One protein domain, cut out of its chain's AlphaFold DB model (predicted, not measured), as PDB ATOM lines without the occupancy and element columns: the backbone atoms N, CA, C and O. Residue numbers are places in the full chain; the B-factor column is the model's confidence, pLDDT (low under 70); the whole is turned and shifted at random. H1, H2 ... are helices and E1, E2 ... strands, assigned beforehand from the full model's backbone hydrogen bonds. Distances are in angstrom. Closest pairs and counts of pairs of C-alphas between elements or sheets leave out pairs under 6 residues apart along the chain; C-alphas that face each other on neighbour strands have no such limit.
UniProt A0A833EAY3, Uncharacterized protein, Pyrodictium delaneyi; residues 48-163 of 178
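AT A GLANCE: This is residues 48 to 163 of the 178 residues of an uncharacterized protein of Pyrodictium delaneyi (UniProt A0A833EAY3). A strongly twisted sheet of six strands has helices on both faces, making three layers: H1 and H2 cover one face, and the sheet curls round H3 on the other. The printed part has 116 residues, with named elements in the order E1 H1 E2 E3 E4 H2 E5 E6 H3, a mix of helices and strands. The mixed sheet runs E2 E1 E3 E4 E5 E6. The whole is compact, radius of gyration of the C-alphas 12.9 A, spanning 37 by 27 by 27 A.

HOW THE PARTS SIT: E1, residues 48 to 53, H1, 55 to 72, and E2, 77 to 81, form a strand-helix-strand unit, parallel neighbour strands joined through a helix, with a right-handed crossover. N 78 and O 49 are 2.9 A apart, within hydrogen-bond range. H1 is on the sheet at a height of 7.7 A, along the strands; the closest C-alphas of E1 and H1 are Val 51 and Ala 61, 6.2 A. E3, 91 to 97, is antiparallel to E1, N 50 to O 94 2.9 A, and forms a hairpin with E4, 100 to 107, N 93 to O 105 2.8 A. E4, H2, 113 to 127, and E5, 132 to 136, form a second such unit, left-handed, N 136 to O 104 2.8 A. H2 touches H1 at a steep tilt of 55 degrees, the same way, closest C-alphas Val 68 and Gly 114, 4.2 A, with H1 residues 64 to 72 and H2 residues 113 to 118 alone. E5 and E6, 142 to 146, form a hairpin, N 135 to O 143 2.8 A. H3, 149 to 162, is on the opposite face; its closest C-alphas with E4 are Met 149 and Pro 101, 5.9 A. Every O i to N i+4 pair is within hydrogen-bond range in H3, 12 of 14 in H1 and 8 of 11 in H2.

IN THESE COORDINATES: E1 begins at C-alpha 48 (196.648, 142.379, 151.830). H1 is 25.1 A long, E4 20.9 A, H2 20.6 A and E3 20.1 A. H3, 19.8 A, ends at C-alpha 162 (174.437, 153.420, 144.833).

THE WHOLE: The C-alphas farthest apart are Ile 86 and His 127, 37.1 A. The printed part has no cut and no long link. Residues 85 to 88 and 163 have pLDDT under 70.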
ATOM      1  N   SER A  48     197.520 143.208 152.660       93.06
ATOM      2  CA  SER A  48     196.648 142.379 151.830       93.06
ATOM      3  C   SER A  48     195.731 143.275 151.016       93.06
ATOM      4  O   SER A  48     195.235 144.285 151.520       93.06
ATOM      5  N   VAL A  49     195.524 142.909 149.754       95.75
ATOM      6  CA  VAL A  49     194.745 143.708 148.803       95.75
ATOM      7  C   VAL A  49     193.384 143.057 148.598       95.75
ATOM      8  O   VAL A  49     193.301 141.894 148.201       95.75
ATOM      9  N   VAL A  50     192.318 143.817 148.819       96.69
ATOM     10  CA  VAL A  50     190.953 143.393 148.498       96.69
ATOM     11  C   VAL A  50     190.381 144.359 147.483       96.69
ATOM     12  O   VAL A  50     190.388 145.570 147.701       96.69
ATOM     13  N   VAL A  51     189.899 143.832 146.362       96.81
ATOM     14  CA  VAL A  51     189.204 144.638 145.358       96.81
ATOM     15  C   VAL A  51     187.726 144.292 145.381       96.81
ATOM     16  O   VAL A  51     187.343 143.176 145.038       96.81
ATOM     17  N   PHE A  52     186.904 145.257 145.776       95.25
ATOM     18  CA  PHE A  52     185.451 145.164 145.753       95.25
ATOM     19  C   PHE A  52     184.953 145.608 144.386       95.25
ATOM     20  O   PHE A  52     185.225 146.738 143.971       95.25
ATOM     21  N   ALA A  53     184.245 144.739 143.671       93.56
ATOM     22  CA  ALA A  53     183.792 145.051 142.320       93.56
ATOM     23  C   ALA A  53     182.454 144.382 141.970       93.56
ATOM     24  O   ALA A  53     182.189 143.262 142.416       93.56
ATOM     25  N   PRO A  54     181.629 145.019 141.122       92.12
ATOM     26  CA  PRO A  54     180.488 144.364 140.496       92.12
ATOM     27  C   PRO A  54     180.919 143.155 139.645       92.12
ATOM     28  O   PRO A  54     182.004 143.191 139.052       92.12
ATOM     29  N   PRO A  55     180.059 142.129 139.470       89.50
ATOM     30  CA  PRO A  55     180.364 140.971 138.621       89.50
ATOM     31  C   PRO A  55     180.745 141.347 137.180       89.50
ATOM     32  O   PRO A  55     181.588 140.705 136.561       89.50
ATOM     33  N   SER A  56     180.184 142.438 136.646       89.19
ATOM     34  CA  SER A  56     180.504 142.953 135.306       89.19
ATOM     35  C   SER A  56     181.946 143.460 135.159       89.19
ATOM     36  O   SER A  56     182.439 143.595 134.036       89.19
ATOM     37  N   MET A  57     182.639 143.739 136.268       90.81
ATOM     38  CA  MET A  57     183.994 144.295 136.296       90.81
ATOM     39  C   MET A  57     185.053 143.309 136.797       90.81
ATOM     40  O   MET A  57     186.213 143.697 136.915       90.81
ATOM     41  N   GLU A  58     184.706 142.045 137.043       91.31
ATOM     42  CA  GLU A  58     185.596 141.058 137.668       91.31
ATOM     43  C   GLU A  58     186.969 140.959 136.977       91.31
ATOM     44  O   GLU A  58     188.006 141.039 137.630       91.31
ATOM     45  N   GLN A  59     187.011 140.898 135.640       93.12
ATOM     46  CA  GLN A  59     188.280 140.840 134.897       93.12
ATOM     47  C   GLN A  59     189.151 142.089 135.109       93.12
ATOM     48  O   GLN A  59     190.373 141.984 135.242       93.12
ATOM     49  N   ARG A  60     188.529 143.275 135.169       93.88
ATOM     50  CA  ARG A  60     189.225 144.540 135.448       93.88
ATOM     51  C   ARG A  60     189.714 144.579 136.892       93.88
ATOM     52  O   ARG A  60     190.850 144.980 137.130       93.88
ATOM     53  N   ALA A  61     188.893 144.107 137.826       94.75
ATOM     54  CA  ALA A  61     189.240 144.000 139.236       94.75
ATOM     55  C   ALA A  61     190.436 143.063 139.454       94.75
ATOM     56  O   ALA A  61     191.366 143.425 140.167       94.75
ATOM     57  N   VAL A  62     190.480 141.914 138.768       95.69
ATOM     58  CA  VAL A  62     191.629 140.990 138.792       95.69
ATOM     59  C   VAL A  62     192.896 141.673 138.280       95.69
ATOM     60  O   VAL A  62     193.963 141.513 138.876       95.69
ATOM     61  N   GLN A  63     192.807 142.430 137.184       95.25
ATOM     62  CA  GLN A  63     193.956 143.155 136.640       95.25
ATOM     63  C   GLN A  63     194.480 144.202 137.631       95.25
ATOM     64  O   GLN A  63     195.686 144.273 137.859       95.25
ATOM     65  N   VAL A  64     193.578 144.974 138.241       95.75
ATOM     66  CA  VAL A  64     193.927 145.981 139.253       95.75
ATOM     67  C   VAL A  64     194.536 145.326 140.488       95.75
ATOM     68  O   VAL A  64     195.591 145.759 140.938       95.75
ATOM     69  N   ALA A  65     193.925 144.257 140.999       95.88
ATOM     70  CA  ALA A  65     194.425 143.532 142.162       95.88
ATOM     71  C   ALA A  65     195.853 143.022 141.930       95.88
ATOM     72  O   ALA A  65     196.715 143.216 142.782       95.88
ATOM     73  N   LYS A  66     196.127 142.446 140.749       94.88
ATOM     74  CA  LYS A  66     197.467 141.983 140.360       94.88
ATOM     75  C   LYS A  66     198.480 143.120 140.246       94.88
ATOM     76  O   LYS A  66     199.587 142.981 140.755       94.88
ATOM     77  N   ASP A  67     198.121 144.222 139.587       94.62
ATOM     78  CA  ASP A  67     199.016 145.380 139.432       94.62
ATOM     79  C   ASP A  67     199.371 145.972 140.804       94.62
ATOM     80  O   ASP A  67     200.551 146.096 141.138       94.62
ATOM     81  N   VAL A  68     198.363 146.219 141.647       94.88
ATOM     82  CA  VAL A  68     198.545 146.728 143.015       94.88
ATOM     83  C   VAL A  68     199.392 145.767 143.852       94.88
ATOM     84  O   VAL A  68     200.372 146.194 144.462       94.88
ATOM     85  N   ALA A  69     199.061 144.475 143.856       93.19
ATOM     86  CA  ALA A  69     199.789 143.476 144.631       93.19
ATOM     87  C   ALA A  69     201.256 143.378 144.196       93.19
ATOM     88  O   ALA A  69     202.151 143.412 145.040       93.19
ATOM     89  N   SER A  70     201.523 143.357 142.886       92.44
ATOM     90  CA  SER A  70     202.889 143.278 142.358       92.44
ATOM     91  C   SER A  70     203.752 144.477 142.763       92.44
ATOM     92  O   SER A  70     204.921 144.309 143.106       92.44
ATOM     93  N   ARG A  71     203.172 145.681 142.789       91.44
ATOM     94  CA  ARG A  71     203.876 146.920 143.149       91.44
ATOM     95  C   ARG A  71     204.131 147.055 144.640       91.44
ATOM     96  O   ARG A  71     205.145 147.620 145.031       91.44
ATOM     97  N   LEU A  72     203.218 146.545 145.460       90.69
ATOM     98  CA  LEU A  72     203.377 146.525 146.913       90.69
ATOM     99  C   LEU A  72     204.203 145.325 147.404       90.69
ATOM    100  O   LEU A  72     204.488 145.246 148.594       90.69
ATOM    101  N   GLY A  73     204.583 144.396 146.517       89.88
ATOM    102  CA  GLY A  73     205.271 143.159 146.899       89.88
ATOM    103  C   GLY A  73     204.388 142.214 147.720       89.88
ATOM    104  O   GLY A  73     204.879 141.525 148.609       89.88
ATOM    105  N   VAL A  74     203.079 142.216 147.458       88.50
ATOM    106  CA  VAL A  74     202.068 141.440 148.183       88.50
ATOM    107  C   VAL A  74     201.762 140.149 147.436       88.50
ATOM    108  O   VAL A  74     201.442 140.170 146.251       88.50
ATOM    109  N   GLU A  75     201.792 139.023 148.145       81.44
ATOM    110  CA  GLU A  75     201.441 137.715 147.574       81.44
ATOM    111  C   GLU A  75     199.931 137.439 147.619       81.44
ATOM    112  O   GLU A  75     199.393 136.749 146.754       81.44
ATOM    113  N   ASN A  76     199.231 138.015 148.600       81.88
ATOM    114  CA  ASN A  76     197.821 137.748 148.862       81.88
ATOM    115  C   ASN A  76     196.932 138.909 148.401       81.88
ATOM    116  O   ASN A  76     196.858 139.961 149.043       81.88
ATOM    117  N   TYR A  77     196.204 138.689 147.308       92.88
ATOM    118  CA  TYR A  77     195.102 139.548 146.888       92.88
ATOM    119  C   TYR A  77     193.836 138.720 146.666       92.88
ATOM    120  O   TYR A  77     193.902 137.557 146.265       92.88
ATOM    121  N   ARG A  78     192.671 139.326 146.893       95.19
ATOM    122  CA  ARG A  78     191.373 138.713 146.583       95.19
ATOM    123  C   ARG A  78     190.420 139.721 145.956       95.19
ATOM    124  O   ARG A  78     190.571 140.929 146.127       95.19
ATOM    125  N   ILE A  79     189.442 139.201 145.227       95.38
ATOM    126  CA  ILE A  79     188.350 139.984 144.659       95.38
ATOM    127  C   ILE A  79     187.094 139.629 145.442       95.38
ATOM    128  O   ILE A  79     186.780 138.449 145.597       95.38
ATOM    129  N   GLU A  80     186.397 140.645 145.932       94.88
ATOM    130  CA  GLU A  80     185.110 140.479 146.588       94.88
ATOM    131  C   GLU A  80     183.997 140.997 145.679       94.88
ATOM    132  O   GLU A  80     183.979 142.184 145.331       94.88
ATOM    133  N   PRO A  81     183.059 140.127 145.268       90.62
ATOM    134  CA  PRO A  81     181.931 140.566 144.476       90.62
ATOM    135  C   PRO A  81     181.019 141.462 145.318       90.62
ATOM    136  O   PRO A  81     180.739 141.203 146.496       90.62
ATOM    137  N   VAL A  82     180.542 142.529 144.687       90.62
ATOM    138  CA  VAL A  82     179.528 143.428 145.234       90.62
ATOM    139  C   VAL A  82     178.296 143.322 144.360       90.62
ATOM    140  O   VAL A  82     178.367 143.556 143.153       90.62
ATOM    141  N   GLU A  83     177.161 142.970 144.959       83.62
ATOM    142  CA  GLU A  83     175.878 143.050 144.272       83.62
ATOM    143  C   GLU A  83     175.552 144.522 144.022       83.62
ATOM    144  O   GLU A  83     175.102 145.250 144.902       83.62
ATOM    145  N   ALA A  84     175.850 144.976 142.812       74.75
ATOM    146  CA  ALA A  84     175.567 146.320 142.355       74.75
ATOM    147  C   ALA A  84     174.604 146.255 141.177       74.75
ATOM    148  O   ALA A  84     174.538 145.258 140.450       74.75
ATOM    149  N   ASN A  85     173.889 147.355 140.946       64.81
ATOM    150  CA  ASN A  85     173.152 147.506 139.704       64.81
ATOM    151  C   ASN A  85     174.143 147.368 138.535       64.81
ATOM    152  O   ASN A  85     175.249 147.904 138.587       64.81
ATOM    153  N   ILE A  86     173.749 146.642 137.487       59.59
ATOM    154  CA  ILE A  86     174.593 146.171 136.363       59.59
ATOM    155  C   ILE A  86     175.386 147.305 135.668       59.59
ATOM    156  O   ILE A  86     176.333 147.062 134.923       59.59
ATOM    157  N   THR A  87     174.994 148.554 135.916       62.59
ATOM    158  CA  THR A  87     175.566 149.791 135.382       62.59
ATOM    159  C   THR A  87     176.624 150.458 136.262       62.59
ATOM    160  O   THR A  87     177.170 151.476 135.837       62.59
ATOM    161  N   SER A  88     176.916 149.952 137.465       65.62
ATOM    162  CA  SER A  88     177.978 150.517 138.303       65.62
ATOM    163  C   SER A  88     179.333 150.262 137.643       65.62
ATOM    164  O   SER A  88     179.760 149.122 137.464       65.62
ATOM    165  N   GLY A  89     179.978 151.344 137.206       82.81
ATOM    166  CA  GLY A  89     181.292 151.319 136.567       82.81
ATOM    167  C   GLY A  89     182.433 151.488 137.565       82.81
ATOM    168  O   GLY A  89     183.543 151.812 137.144       82.81
ATOM    169  N   LEU A  90     182.156 151.344 138.862       89.12
ATOM    170  CA  LEU A  90     183.069 151.643 139.955       89.12
ATOM    171  C   LEU A  90     183.481 150.368 140.688       89.12
ATOM    172  O   LEU A  90     182.668 149.494 140.970       89.12
ATOM    173  N   MET A  91     184.754 150.303 141.045       92.06
ATOM    174  CA  MET A  91     185.323 149.322 141.961       92.06
ATOM    175  C   MET A  91     186.090 150.053 143.061       92.06
ATOM    176  O   MET A  91     186.459 151.223 142.908       92.06
ATOM    177  N   SER A  92     186.340 149.365 144.166       94.62
ATOM    178  CA  SER A  92     187.131 149.892 145.272       94.62
ATOM    179  C   SER A  92     188.315 148.993 145.566       94.62
ATOM    180  O   SER A  92     188.185 147.771 145.580       94.62
ATOM    181  N   ILE A  93     189.468 149.601 145.805       96.44
ATOM    182  CA  ILE A  93     190.668 148.946 146.299       96.44
ATOM    183  C   ILE A  93     190.767 149.267 147.779       96.44
ATOM    184  O   ILE A  93     190.839 150.438 148.156       96.44
ATOM    185  N   VAL A  94     190.813 148.222 148.597       96.50
ATOM    186  CA  VAL A  94     191.037 148.336 150.032       96.50
ATOM    187  C   VAL A  94     192.345 147.640 150.380       96.50
ATOM    188  O   VAL A  94     192.546 146.466 150.054       96.50
ATOM    189  N   LEU A  95     193.254 148.378 151.015       95.56
ATOM    190  CA  LEU A  95     194.458 147.797 151.601       95.56
ATOM    191  C   LEU A  95     194.215 147.516 153.072       95.56
ATOM    192  O   LEU A  95     193.677 148.365 153.785       95.56
ATOM    193  N   PHE A  96     194.705 146.371 153.519       93.38
ATOM    194  CA  PHE A  96     194.685 145.978 154.917       93.38
ATOM    195  C   PHE A  96     196.095 145.747 155.431       93.38
ATOM    196  O   PHE A  96     196.965 145.311 154.677       93.38
ATOM    197  N   VAL A  97     196.295 145.998 156.718       90.94
ATOM    198  CA  VAL A  97     197.488 145.615 157.475       90.94
ATOM    199  C   VAL A  97     197.000 144.906 158.727       90.94
ATOM    200  O   VAL A  97     196.240 145.495 159.489       90.94
ATOM    201  N   ASN A  98     197.427 143.659 158.942       88.31
ATOM    202  CA  ASN A  98     196.966 142.826 160.063       88.31
ATOM    203  C   ASN A  98     195.427 142.773 160.173       88.31
ATOM    204  O   ASN A  98     194.878 143.008 161.243       88.31
ATOM    205  N   ASP A  99     194.743 142.534 159.049       88.38
ATOM    206  CA  ASP A  99     193.273 142.503 158.936       88.38
ATOM    207  C   ASP A  99     192.546 143.827 159.255       88.38
ATOM    208  O   ASP A  99     191.317 143.878 159.275       88.38
ATOM    209  N   GLU A 100     193.270 144.940 159.416       93.00
ATOM    210  CA  GLU A 100     192.677 146.267 159.605       93.00
ATOM    211  C   GLU A 100     192.774 147.116 158.330       93.00
ATOM    212  O   GLU A 100     193.853 147.196 157.732       93.00
ATOM    213  N   PRO A 101     191.694 147.801 157.906       95.50
ATOM    214  CA  PRO A 101     191.719 148.617 156.699       95.50
ATOM    215  C   PRO A 101     192.576 149.872 156.904       95.50
ATOM    216  O   PRO A 101     192.381 150.631 157.854       95.50
ATOM    217  N   VAL A 102     193.501 150.138 155.983       96.00
ATOM    218  CA  VAL A 102     194.389 151.316 156.030       96.00
ATOM    219  C   VAL A 102     194.181 152.274 154.859       96.00
ATOM    220  O   VAL A 102     194.403 153.473 155.012       96.00
ATOM    221  N   LEU A 103     193.698 151.779 153.716       96.62
ATOM    222  CA  LEU A 103     193.403 152.581 152.528       96.62
ATOM    223  C   LEU A 103     192.109 152.107 151.876       96.62
ATOM    224  O   LEU A 103     191.919 150.906 151.731       96.62
ATOM    225  N   VAL A 104     191.297 153.047 151.407       96.94
ATOM    226  CA  VAL A 104     190.165 152.850 150.500       96.94
ATOM    227  C   VAL A 104     190.354 153.779 149.306       96.94
ATOM    228  O   VAL A 104     190.574 154.979 149.480       96.94
ATOM    229  N   LEU A 105     190.253 153.248 148.092       95.56
ATOM    230  CA  LEU A 105     190.328 154.026 146.857       95.56
ATOM    231  C   LEU A 105     189.257 153.550 145.886       95.56
ATOM    232  O   LEU A 105     189.239 152.381 145.518       95.56
ATOM    233  N   PHE A 106     188.412 154.462 145.412       92.19
ATOM    234  CA  PHE A 106     187.442 154.160 144.360       92.19
ATOM    235  C   PHE A 106     188.004 154.501 142.982       92.19
ATOM    236  O   PHE A 106     188.628 155.545 142.787       92.19
ATOM    237  N   THR A 107     187.764 153.634 142.004       90.62
ATOM    238  CA  THR A 107     188.181 153.849 140.616       90.62
ATOM    239  C   THR A 107     187.222 153.169 139.650       90.62
ATOM    240  O   THR A 107     186.644 152.131 139.950       90.62
ATOM    241  N   SER A 108     187.069 153.738 138.462       88.62
ATOM    242  CA  SER A 108     186.424 153.094 137.312       88.62
ATOM    243  C   SER A 108     187.434 152.638 136.250       88.62
ATOM    244  O   SER A 108     187.093 151.913 135.311       88.62
ATOM    245  N   SER A 109     188.695 153.050 136.407       86.50
ATOM    246  CA  SER A 109     189.804 152.782 135.496       86.50
ATOM    247  C   SER A 109     190.731 151.710 136.060       86.50
ATOM    248  O   SER A 109     190.861 151.558 137.273       86.50
ATOM    249  N   THR A 110     191.412 150.996 135.167       88.50
ATOM    250  CA  THR A 110     192.503 150.070 135.503       88.50
ATOM    251  C   THR A 110     193.886 150.688 135.292       88.50
ATOM    252  O   THR A 110     194.886 150.133 135.735       88.50
ATOM    253  N   GLN A 111     193.971 151.833 134.611       89.69
ATOM    254  CA  GLN A 111     195.245 152.444 134.240       89.69
ATOM    255  C   GLN A 111     195.844 153.229 135.405       89.69
ATOM    256  O   GLN A 111     195.177 154.072 135.999       89.69
ATOM    257  N   GLY A 112     197.117 152.967 135.709       87.81
ATOM    258  CA  GLY A 112     197.891 153.723 136.699       87.81
ATOM    259  C   GLY A 112     197.462 153.527 138.156       87.81
ATOM    260  O   GLY A 112     198.092 154.097 139.040       87.81
ATOM    261  N   VAL A 113     196.436 152.711 138.428       91.69
ATOM    262  CA  VAL A 113     195.905 152.500 139.783       91.69
ATOM    263  C   VAL A 113     196.977 151.952 140.715       91.69
ATOM    264  O   VAL A 113     197.129 152.471 141.818       91.69
ATOM    265  N   GLY A 114     197.767 150.967 140.280       91.25
ATOM    266  CA  GLY A 114     198.832 150.422 141.113       91.25
ATOM    267  C   GLY A 114     199.920 151.441 141.458       91.25
ATOM    268  O   GLY A 114     200.420 151.423 142.578       91.25
ATOM    269  N   GLU A 115     200.262 152.357 140.546       92.38
ATOM    270  CA  GLU A 115     201.217 153.442 140.824       92.38
ATOM    271  C   GLU A 115     200.652 154.411 141.866       92.38
ATOM    272  O   GLU A 115     201.328 154.736 142.838       92.38
ATOM    273  N   VAL A 116     199.391 154.821 141.702       92.50
ATOM    274  CA  VAL A 116     198.714 155.704 142.657       92.50
ATOM    275  C   VAL A 116     198.660 155.056 144.040       92.50
ATOM    276  O   VAL A 116     199.043 155.681 145.026       92.50
ATOM    277  N   VAL A 117     198.249 153.789 144.124       94.25
ATOM    278  CA  VAL A 117     198.192 153.054 145.394       94.25
ATOM    279  C   VAL A 117     199.581 152.928 146.025       94.25
ATOM    280  O   VAL A 117     199.720 153.156 147.224       94.25
ATOM    281  N   TYR A 118     200.616 152.631 145.237       92.75
ATOM    282  CA  TYR A 118     201.997 152.562 145.718       92.75
ATOM    283  C   TYR A 118     202.481 153.904 146.292       92.75
ATOM    284  O   TYR A 118     203.057 153.952 147.383       92.75
ATOM    285  N   GLN A 119     202.211 155.012 145.602       92.12
ATOM    286  CA  GLN A 119     202.566 156.350 146.080       92.12
ATOM    287  C   GLN A 119     201.820 156.709 147.368       92.12
ATOM    288  O   GLN A 119     202.432 157.193 148.318       92.12
ATOM    289  N   ILE A 120     200.520 156.410 147.449       92.31
ATOM    290  CA  ILE A 120     199.734 156.620 148.670       92.31
ATOM    291  C   ILE A 120     200.306 155.784 149.823       92.31
ATOM    292  O   ILE A 120     200.505 156.308 150.918       92.31
ATOM    293  N   ALA A 121     200.616 154.510 149.576       90.94
ATOM    294  CA  ALA A 121     201.141 153.605 150.593       90.94
ATOM    295  C   ALA A 121     202.512 154.034 151.131       90.94
ATOM    296  O   ALA A 121     202.797 153.858 152.314       90.94
ATOM    297  N   THR A 122     203.354 154.616 150.280       90.06
ATOM    298  CA  THR A 122     204.714 155.031 150.652       90.06
ATOM    299  C   THR A 122     204.777 156.443 151.227       90.06
ATOM    300  O   THR A 122     205.605 156.700 152.098       90.06
ATOM    301  N   GLN A 123     203.918 157.358 150.770       90.44
ATOM    302  CA  GLN A 123     204.013 158.782 151.110       90.44
ATOM    303  C   GLN A 123     202.909 159.260 152.050       90.44
ATOM    304  O   GLN A 123     203.173 160.102 152.901       90.44
ATOM    305  N   LEU A 124     201.680 158.753 151.923       90.00
ATOM    306  CA  LEU A 124     200.544 159.241 152.711       90.00
ATOM    307  C   LEU A 124     200.256 158.356 153.921       90.00
ATOM    308  O   LEU A 124     200.151 158.889 155.021       90.00
ATOM    309  N   LEU A 125     200.193 157.029 153.751       90.69
ATOM    310  CA  LEU A 125     199.866 156.105 154.847       90.69
ATOM    311  C   LEU A 125     200.757 156.245 156.094       90.69
ATOM    312  O   LEU A 125     200.204 156.172 157.188       90.69
ATOM    313  N   PRO A 126     202.076 156.518 156.002       90.38
ATOM    314  CA  PRO A 126     202.903 156.725 157.197       90.38
ATOM    315  C   PRO A 126     202.501 157.931 158.057       90.38
ATOM    316  O   PRO A 126     202.926 158.027 159.204       90.38
ATOM    317  N   HIS A 127     201.723 158.861 157.499       89.81
ATOM    318  CA  HIS A 127     201.256 160.072 158.174       89.81
ATOM    319  C   HIS A 127     199.796 159.964 158.632       89.81
ATOM    320  O   HIS A 127     199.275 160.893 159.253       89.81
ATOM    321  N   VAL A 128     199.117 158.862 158.307       91.00
ATOM    322  CA  VAL A 128     197.734 158.621 158.718       91.00
ATOM    323  C   VAL A 128     197.733 158.185 160.186       91.00
ATOM    324  O   VAL A 128     198.540 157.336 160.559       91.00
ATOM    325  N   PRO A 129     196.851 158.743 161.033       92.75
ATOM    326  CA  PRO A 129     196.707 158.287 162.411       92.75
ATOM    327  C   PRO A 129     196.416 156.784 162.492       92.75
ATOM    328  O   PRO A 129     195.593 156.271 161.735       92.75
ATOM    329  N   ASP A 130     197.013 156.093 163.464       89.00
ATOM    330  CA  ASP A 130     196.886 154.633 163.613       89.00
ATOM    331  C   ASP A 130     195.443 154.140 163.809       89.00
ATOM    332  O   ASP A 130     195.172 152.955 163.617       89.00
ATOM    333  N   ASN A 131     194.525 155.030 164.203       92.31
ATOM    334  CA  ASN A 131     193.102 154.773 164.432       92.31
ATOM    335  C   ASN A 131     192.197 155.174 163.252       92.31
ATOM    336  O   ASN A 131     190.970 155.187 163.400       92.31
ATOM    337  N   ALA A 132     192.780 155.509 162.101       95.00
ATOM    338  CA  ALA A 132     192.052 155.936 160.917       95.00
ATOM    339  C   ALA A 132     192.392 155.086 159.688       95.00
ATOM    340  O   ALA A 132     193.493 154.559 159.536       95.00
ATOM    341  N   THR A 133     191.425 155.004 158.784       96.56
ATOM    342  CA  THR A 133     191.588 154.480 157.430       96.56
ATOM    343  C   THR A 133     191.582 155.656 156.464       96.56
ATOM    344  O   THR A 133     190.697 156.512 156.521       96.56
ATOM    345  N   LEU A 134     192.552 155.709 155.556       97.06
ATOM    346  CA  LEU A 134     192.605 156.751 154.538       97.06
ATOM    347  C   LEU A 134     191.610 156.438 153.417       97.06
ATOM    348  O   LEU A 134     191.726 155.410 152.763       97.06
ATOM    349  N   LEU A 135     190.672 157.336 153.143       96.31
ATOM    350  CA  LEU A 135     189.862 157.320 151.929       96.31
ATOM    351  C   LEU A 135     190.473 158.286 150.917       96.31
ATOM    352  O   LEU A 135     190.487 159.495 151.142       96.31
ATOM    353  N   TYR A 136     190.947 157.767 149.790       92.62
ATOM    354  CA  TYR A 136     191.447 158.571 148.683       92.62
ATOM    355  C   TYR A 136     190.397 158.664 147.573       92.62
ATOM    356  O   TYR A 136     190.078 157.675 146.911       92.62
ATOM    357  N   ALA A 137     189.878 159.871 147.354       85.56
ATOM    358  CA  ALA A 137     188.827 160.161 146.380       85.56
ATOM    359  C   ALA A 137     189.360 160.918 145.147       85.56
ATOM    360  O   ALA A 137     188.636 161.675 144.498       85.56
ATOM    361  N   GLY A 138     190.647 160.744 144.821       79.94
ATOM    362  CA  GLY A 138     191.273 161.389 143.669       79.94
ATOM    363  C   GLY A 138     191.252 162.912 143.784       79.94
ATOM    364  O   GLY A 138     191.809 163.481 144.720       79.94
ATOM    365  N   SER A 139     190.594 163.578 142.835       76.06
ATOM    366  CA  SER A 139     190.496 165.045 142.790       76.06
ATOM    367  C   SER A 139     189.668 165.647 143.926       76.06
ATOM    368  O   SER A 139     189.865 166.814 144.253       76.06
ATOM    369  N   ALA A 140     188.776 164.871 144.548       81.56
ATOM    370  CA  ALA A 140     188.029 165.317 145.724       81.56
ATOM    371  C   ALA A 140     188.897 165.353 146.997       81.56
ATOM    372  O   ALA A 140     188.472 165.899 148.014       81.56
ATOM    373  N   GLY A 141     190.118 164.811 146.937       85.44
ATOM    374  CA  GLY A 141     191.081 164.825 148.027       85.44
ATOM    375  C   GLY A 141     191.093 163.536 148.841       85.44
ATOM    376  O   GLY A 141     190.751 162.456 148.354       85.44
ATOM    377  N   SER A 142     191.545 163.663 150.089       91.19
ATOM    378  CA  SER A 142     191.671 162.553 151.028       91.19
ATOM    379  C   SER A 142     190.896 162.828 152.310       91.19
ATOM    380  O   SER A 142     190.853 163.957 152.796       91.19
ATOM    381  N   PHE A 143     190.273 161.780 152.836       94.38
ATOM    382  CA  PHE A 143     189.423 161.820 154.018       94.38
ATOM    383  C   PHE A 143     189.844 160.715 154.980       94.38
ATOM    384  O   PHE A 143     190.451 159.725 154.574       94.38
ATOM    385  N   LEU A 144     189.515 160.874 156.257       95.38
ATOM    386  CA  LEU A 144     189.774 159.860 157.270       95.38
ATOM    387  C   LEU A 144     188.460 159.191 157.654       95.38
ATOM    388  O   LEU A 144     187.515 159.856 158.076       95.38
ATOM    389  N   LEU A 145     188.419 157.875 157.500       94.50
ATOM    390  CA  LEU A 145     187.357 157.021 158.007       94.50
ATOM    391  C   LEU A 145     187.798 156.400 159.339       94.50
ATOM    392  O   LEU A 145     189.001 156.242 159.572       94.50
ATOM    393  N   PRO A 146     186.861 156.018 160.221       94.19
ATOM    394  CA  PRO A 146     187.190 155.205 161.384       94.19
ATOM    395  C   PRO A 146     187.844 153.892 160.948       94.19
ATOM    396  O   PRO A 146     187.376 153.253 160.005       94.19
ATOM    397  N   LYS A 147     188.888 153.463 161.660       93.50
ATOM    398  CA  LYS A 147     189.553 152.183 161.394       93.50
ATOM    399  C   LYS A 147     188.711 151.014 161.897       93.50
ATOM    400  O   LYS A 147     188.902 150.506 162.997       93.50
ATOM    401  N   ASN A 148     187.713 150.645 161.105       93.88
ATOM    402  CA  ASN A 148     186.773 149.574 161.396       93.88
ATOM    403  C   ASN A 148     186.456 148.829 160.096       93.88
ATOM    404  O   ASN A 148     185.934 149.424 159.155       93.88
ATOM    405  N   MET A 149     186.776 147.536 160.060       92.38
ATOM    406  CA  MET A 149     186.590 146.683 158.883       92.38
ATOM    407  C   MET A 149     185.136 146.668 158.409       92.38
ATOM    408  O   MET A 149     184.877 146.980 157.255       92.38
ATOM    409  N   THR A 150     184.190 146.372 159.303       94.12
ATOM    410  CA  THR A 150     182.766 146.269 158.963       94.12
ATOM    411  C   THR A 150     182.231 147.578 158.396       94.12
ATOM    412  O   THR A 150     181.588 147.573 157.353       94.12
ATOM    413  N   LEU A 151     182.567 148.709 159.026       93.44
ATOM    414  CA  LEU A 151     182.137 150.026 158.553       93.44
ATOM    415  C   LEU A 151     182.711 150.331 157.165       93.44
ATOM    416  O   LEU A 151     181.987 150.791 156.288       93.44
ATOM    417  N   VAL A 152     184.004 150.074 156.955       94.75
ATOM    418  CA  VAL A 152     184.661 150.314 155.663       94.75
ATOM    419  C   VAL A 152     184.067 149.426 154.570       94.75
ATOM    420  O   VAL A 152     183.823 149.914 153.469       94.75
ATOM    421  N   GLU A 153     183.804 148.153 154.858       93.75
ATOM    422  CA  GLU A 153     183.193 147.230 153.900       93.75
ATOM    423  C   GLU A 153     181.763 147.635 153.537       93.75
ATOM    424  O   GLU A 153     181.442 147.696 152.349       93.75
ATOM    425  N   GLU A 154     180.924 147.952 154.525       93.75
ATOM    426  CA  GLU A 154     179.561 148.452 154.300       93.75
ATOM    427  C   GLU A 154     179.588 149.741 153.474       93.75
ATOM    428  O   GLU A 154     178.928 149.827 152.441       93.75
ATOM    429  N   PHE A 155     180.442 150.696 153.848       93.44
ATOM    430  CA  PHE A 155     180.628 151.941 153.108       93.44
ATOM    431  C   PHE A 155     181.041 151.693 151.650       93.44
ATOM    432  O   PHE A 155     180.477 152.283 150.728       93.44
ATOM    433  N   VAL A 156     182.014 150.812 151.411       93.56
ATOM    434  CA  VAL A 156     182.474 150.480 150.057       93.56
ATOM    435  C   VAL A 156     181.363 149.835 149.234       93.56
ATOM    436  O   VAL A 156     181.161 150.218 148.076       93.56
ATOM    437  N   ARG A 157     180.636 148.882 149.822       92.69
ATOM    438  CA  ARG A 157     179.522 148.191 149.165       92.69
ATOM    439  C   ARG A 157     178.402 149.167 148.815       92.69
ATOM    440  O   ARG A 157     177.956 149.163 147.669       92.69
ATOM    441  N   ASP A 158     178.037 150.055 149.734       91.06
ATOM    442  CA  ASP A 158     176.998 151.065 149.525       91.06
ATOM    443  C   ASP A 158     177.362 152.043 148.403       91.06
ATOM    444  O   ASP A 158     176.533 152.338 147.541       91.06
ATOM    445  N   ILE A 159     178.607 152.527 148.352       89.69
ATOM    446  CA  ILE A 159     179.050 153.456 147.300       89.69
ATOM    447  C   ILE A 159     179.059 152.783 145.922       89.69
ATOM    448  O   ILE A 159     178.613 153.376 144.939       89.69
ATOM    449  N   ILE A 160     179.527 151.535 145.837       88.81
ATOM    450  CA  ILE A 160     179.526 150.782 144.576       88.81
ATOM    451  C   ILE A 160     178.087 150.480 144.132       88.81
ATOM    452  O   ILE A 160     177.782 150.594 142.942       88.81
ATOM    453  N   ALA A 161     177.195 150.127 145.060       86.25
ATOM    454  CA  ALA A 161     175.805 149.799 144.751       86.25
ATOM    455  C   ALA A 161     174.951 151.030 144.394       86.25
ATOM    456  O   ALA A 161     174.039 150.923 143.571       86.25
ATOM    457  N   SER A 162     175.242 152.196 144.981       80.62
ATOM    458  CA  SER A 162     174.437 153.420 144.833       80.62
ATOM    459  C   SER A 162     174.727 154.240 143.573       80.62
ATOM    460  O   SER A 162     174.013 155.209 143.311       80.62
ATOM    461  N   GLN A 163     175.730 153.881 142.766       66.12
ATOM    462  CA  GLN A 163     176.103 154.688 141.606       66.12
ATOM    463  C   GLN A 163     175.050 154.594 140.474       66.12
ATOM    464  O   GLN A 163     174.834 153.514 139.915       66.12
TER     465      GLN A 163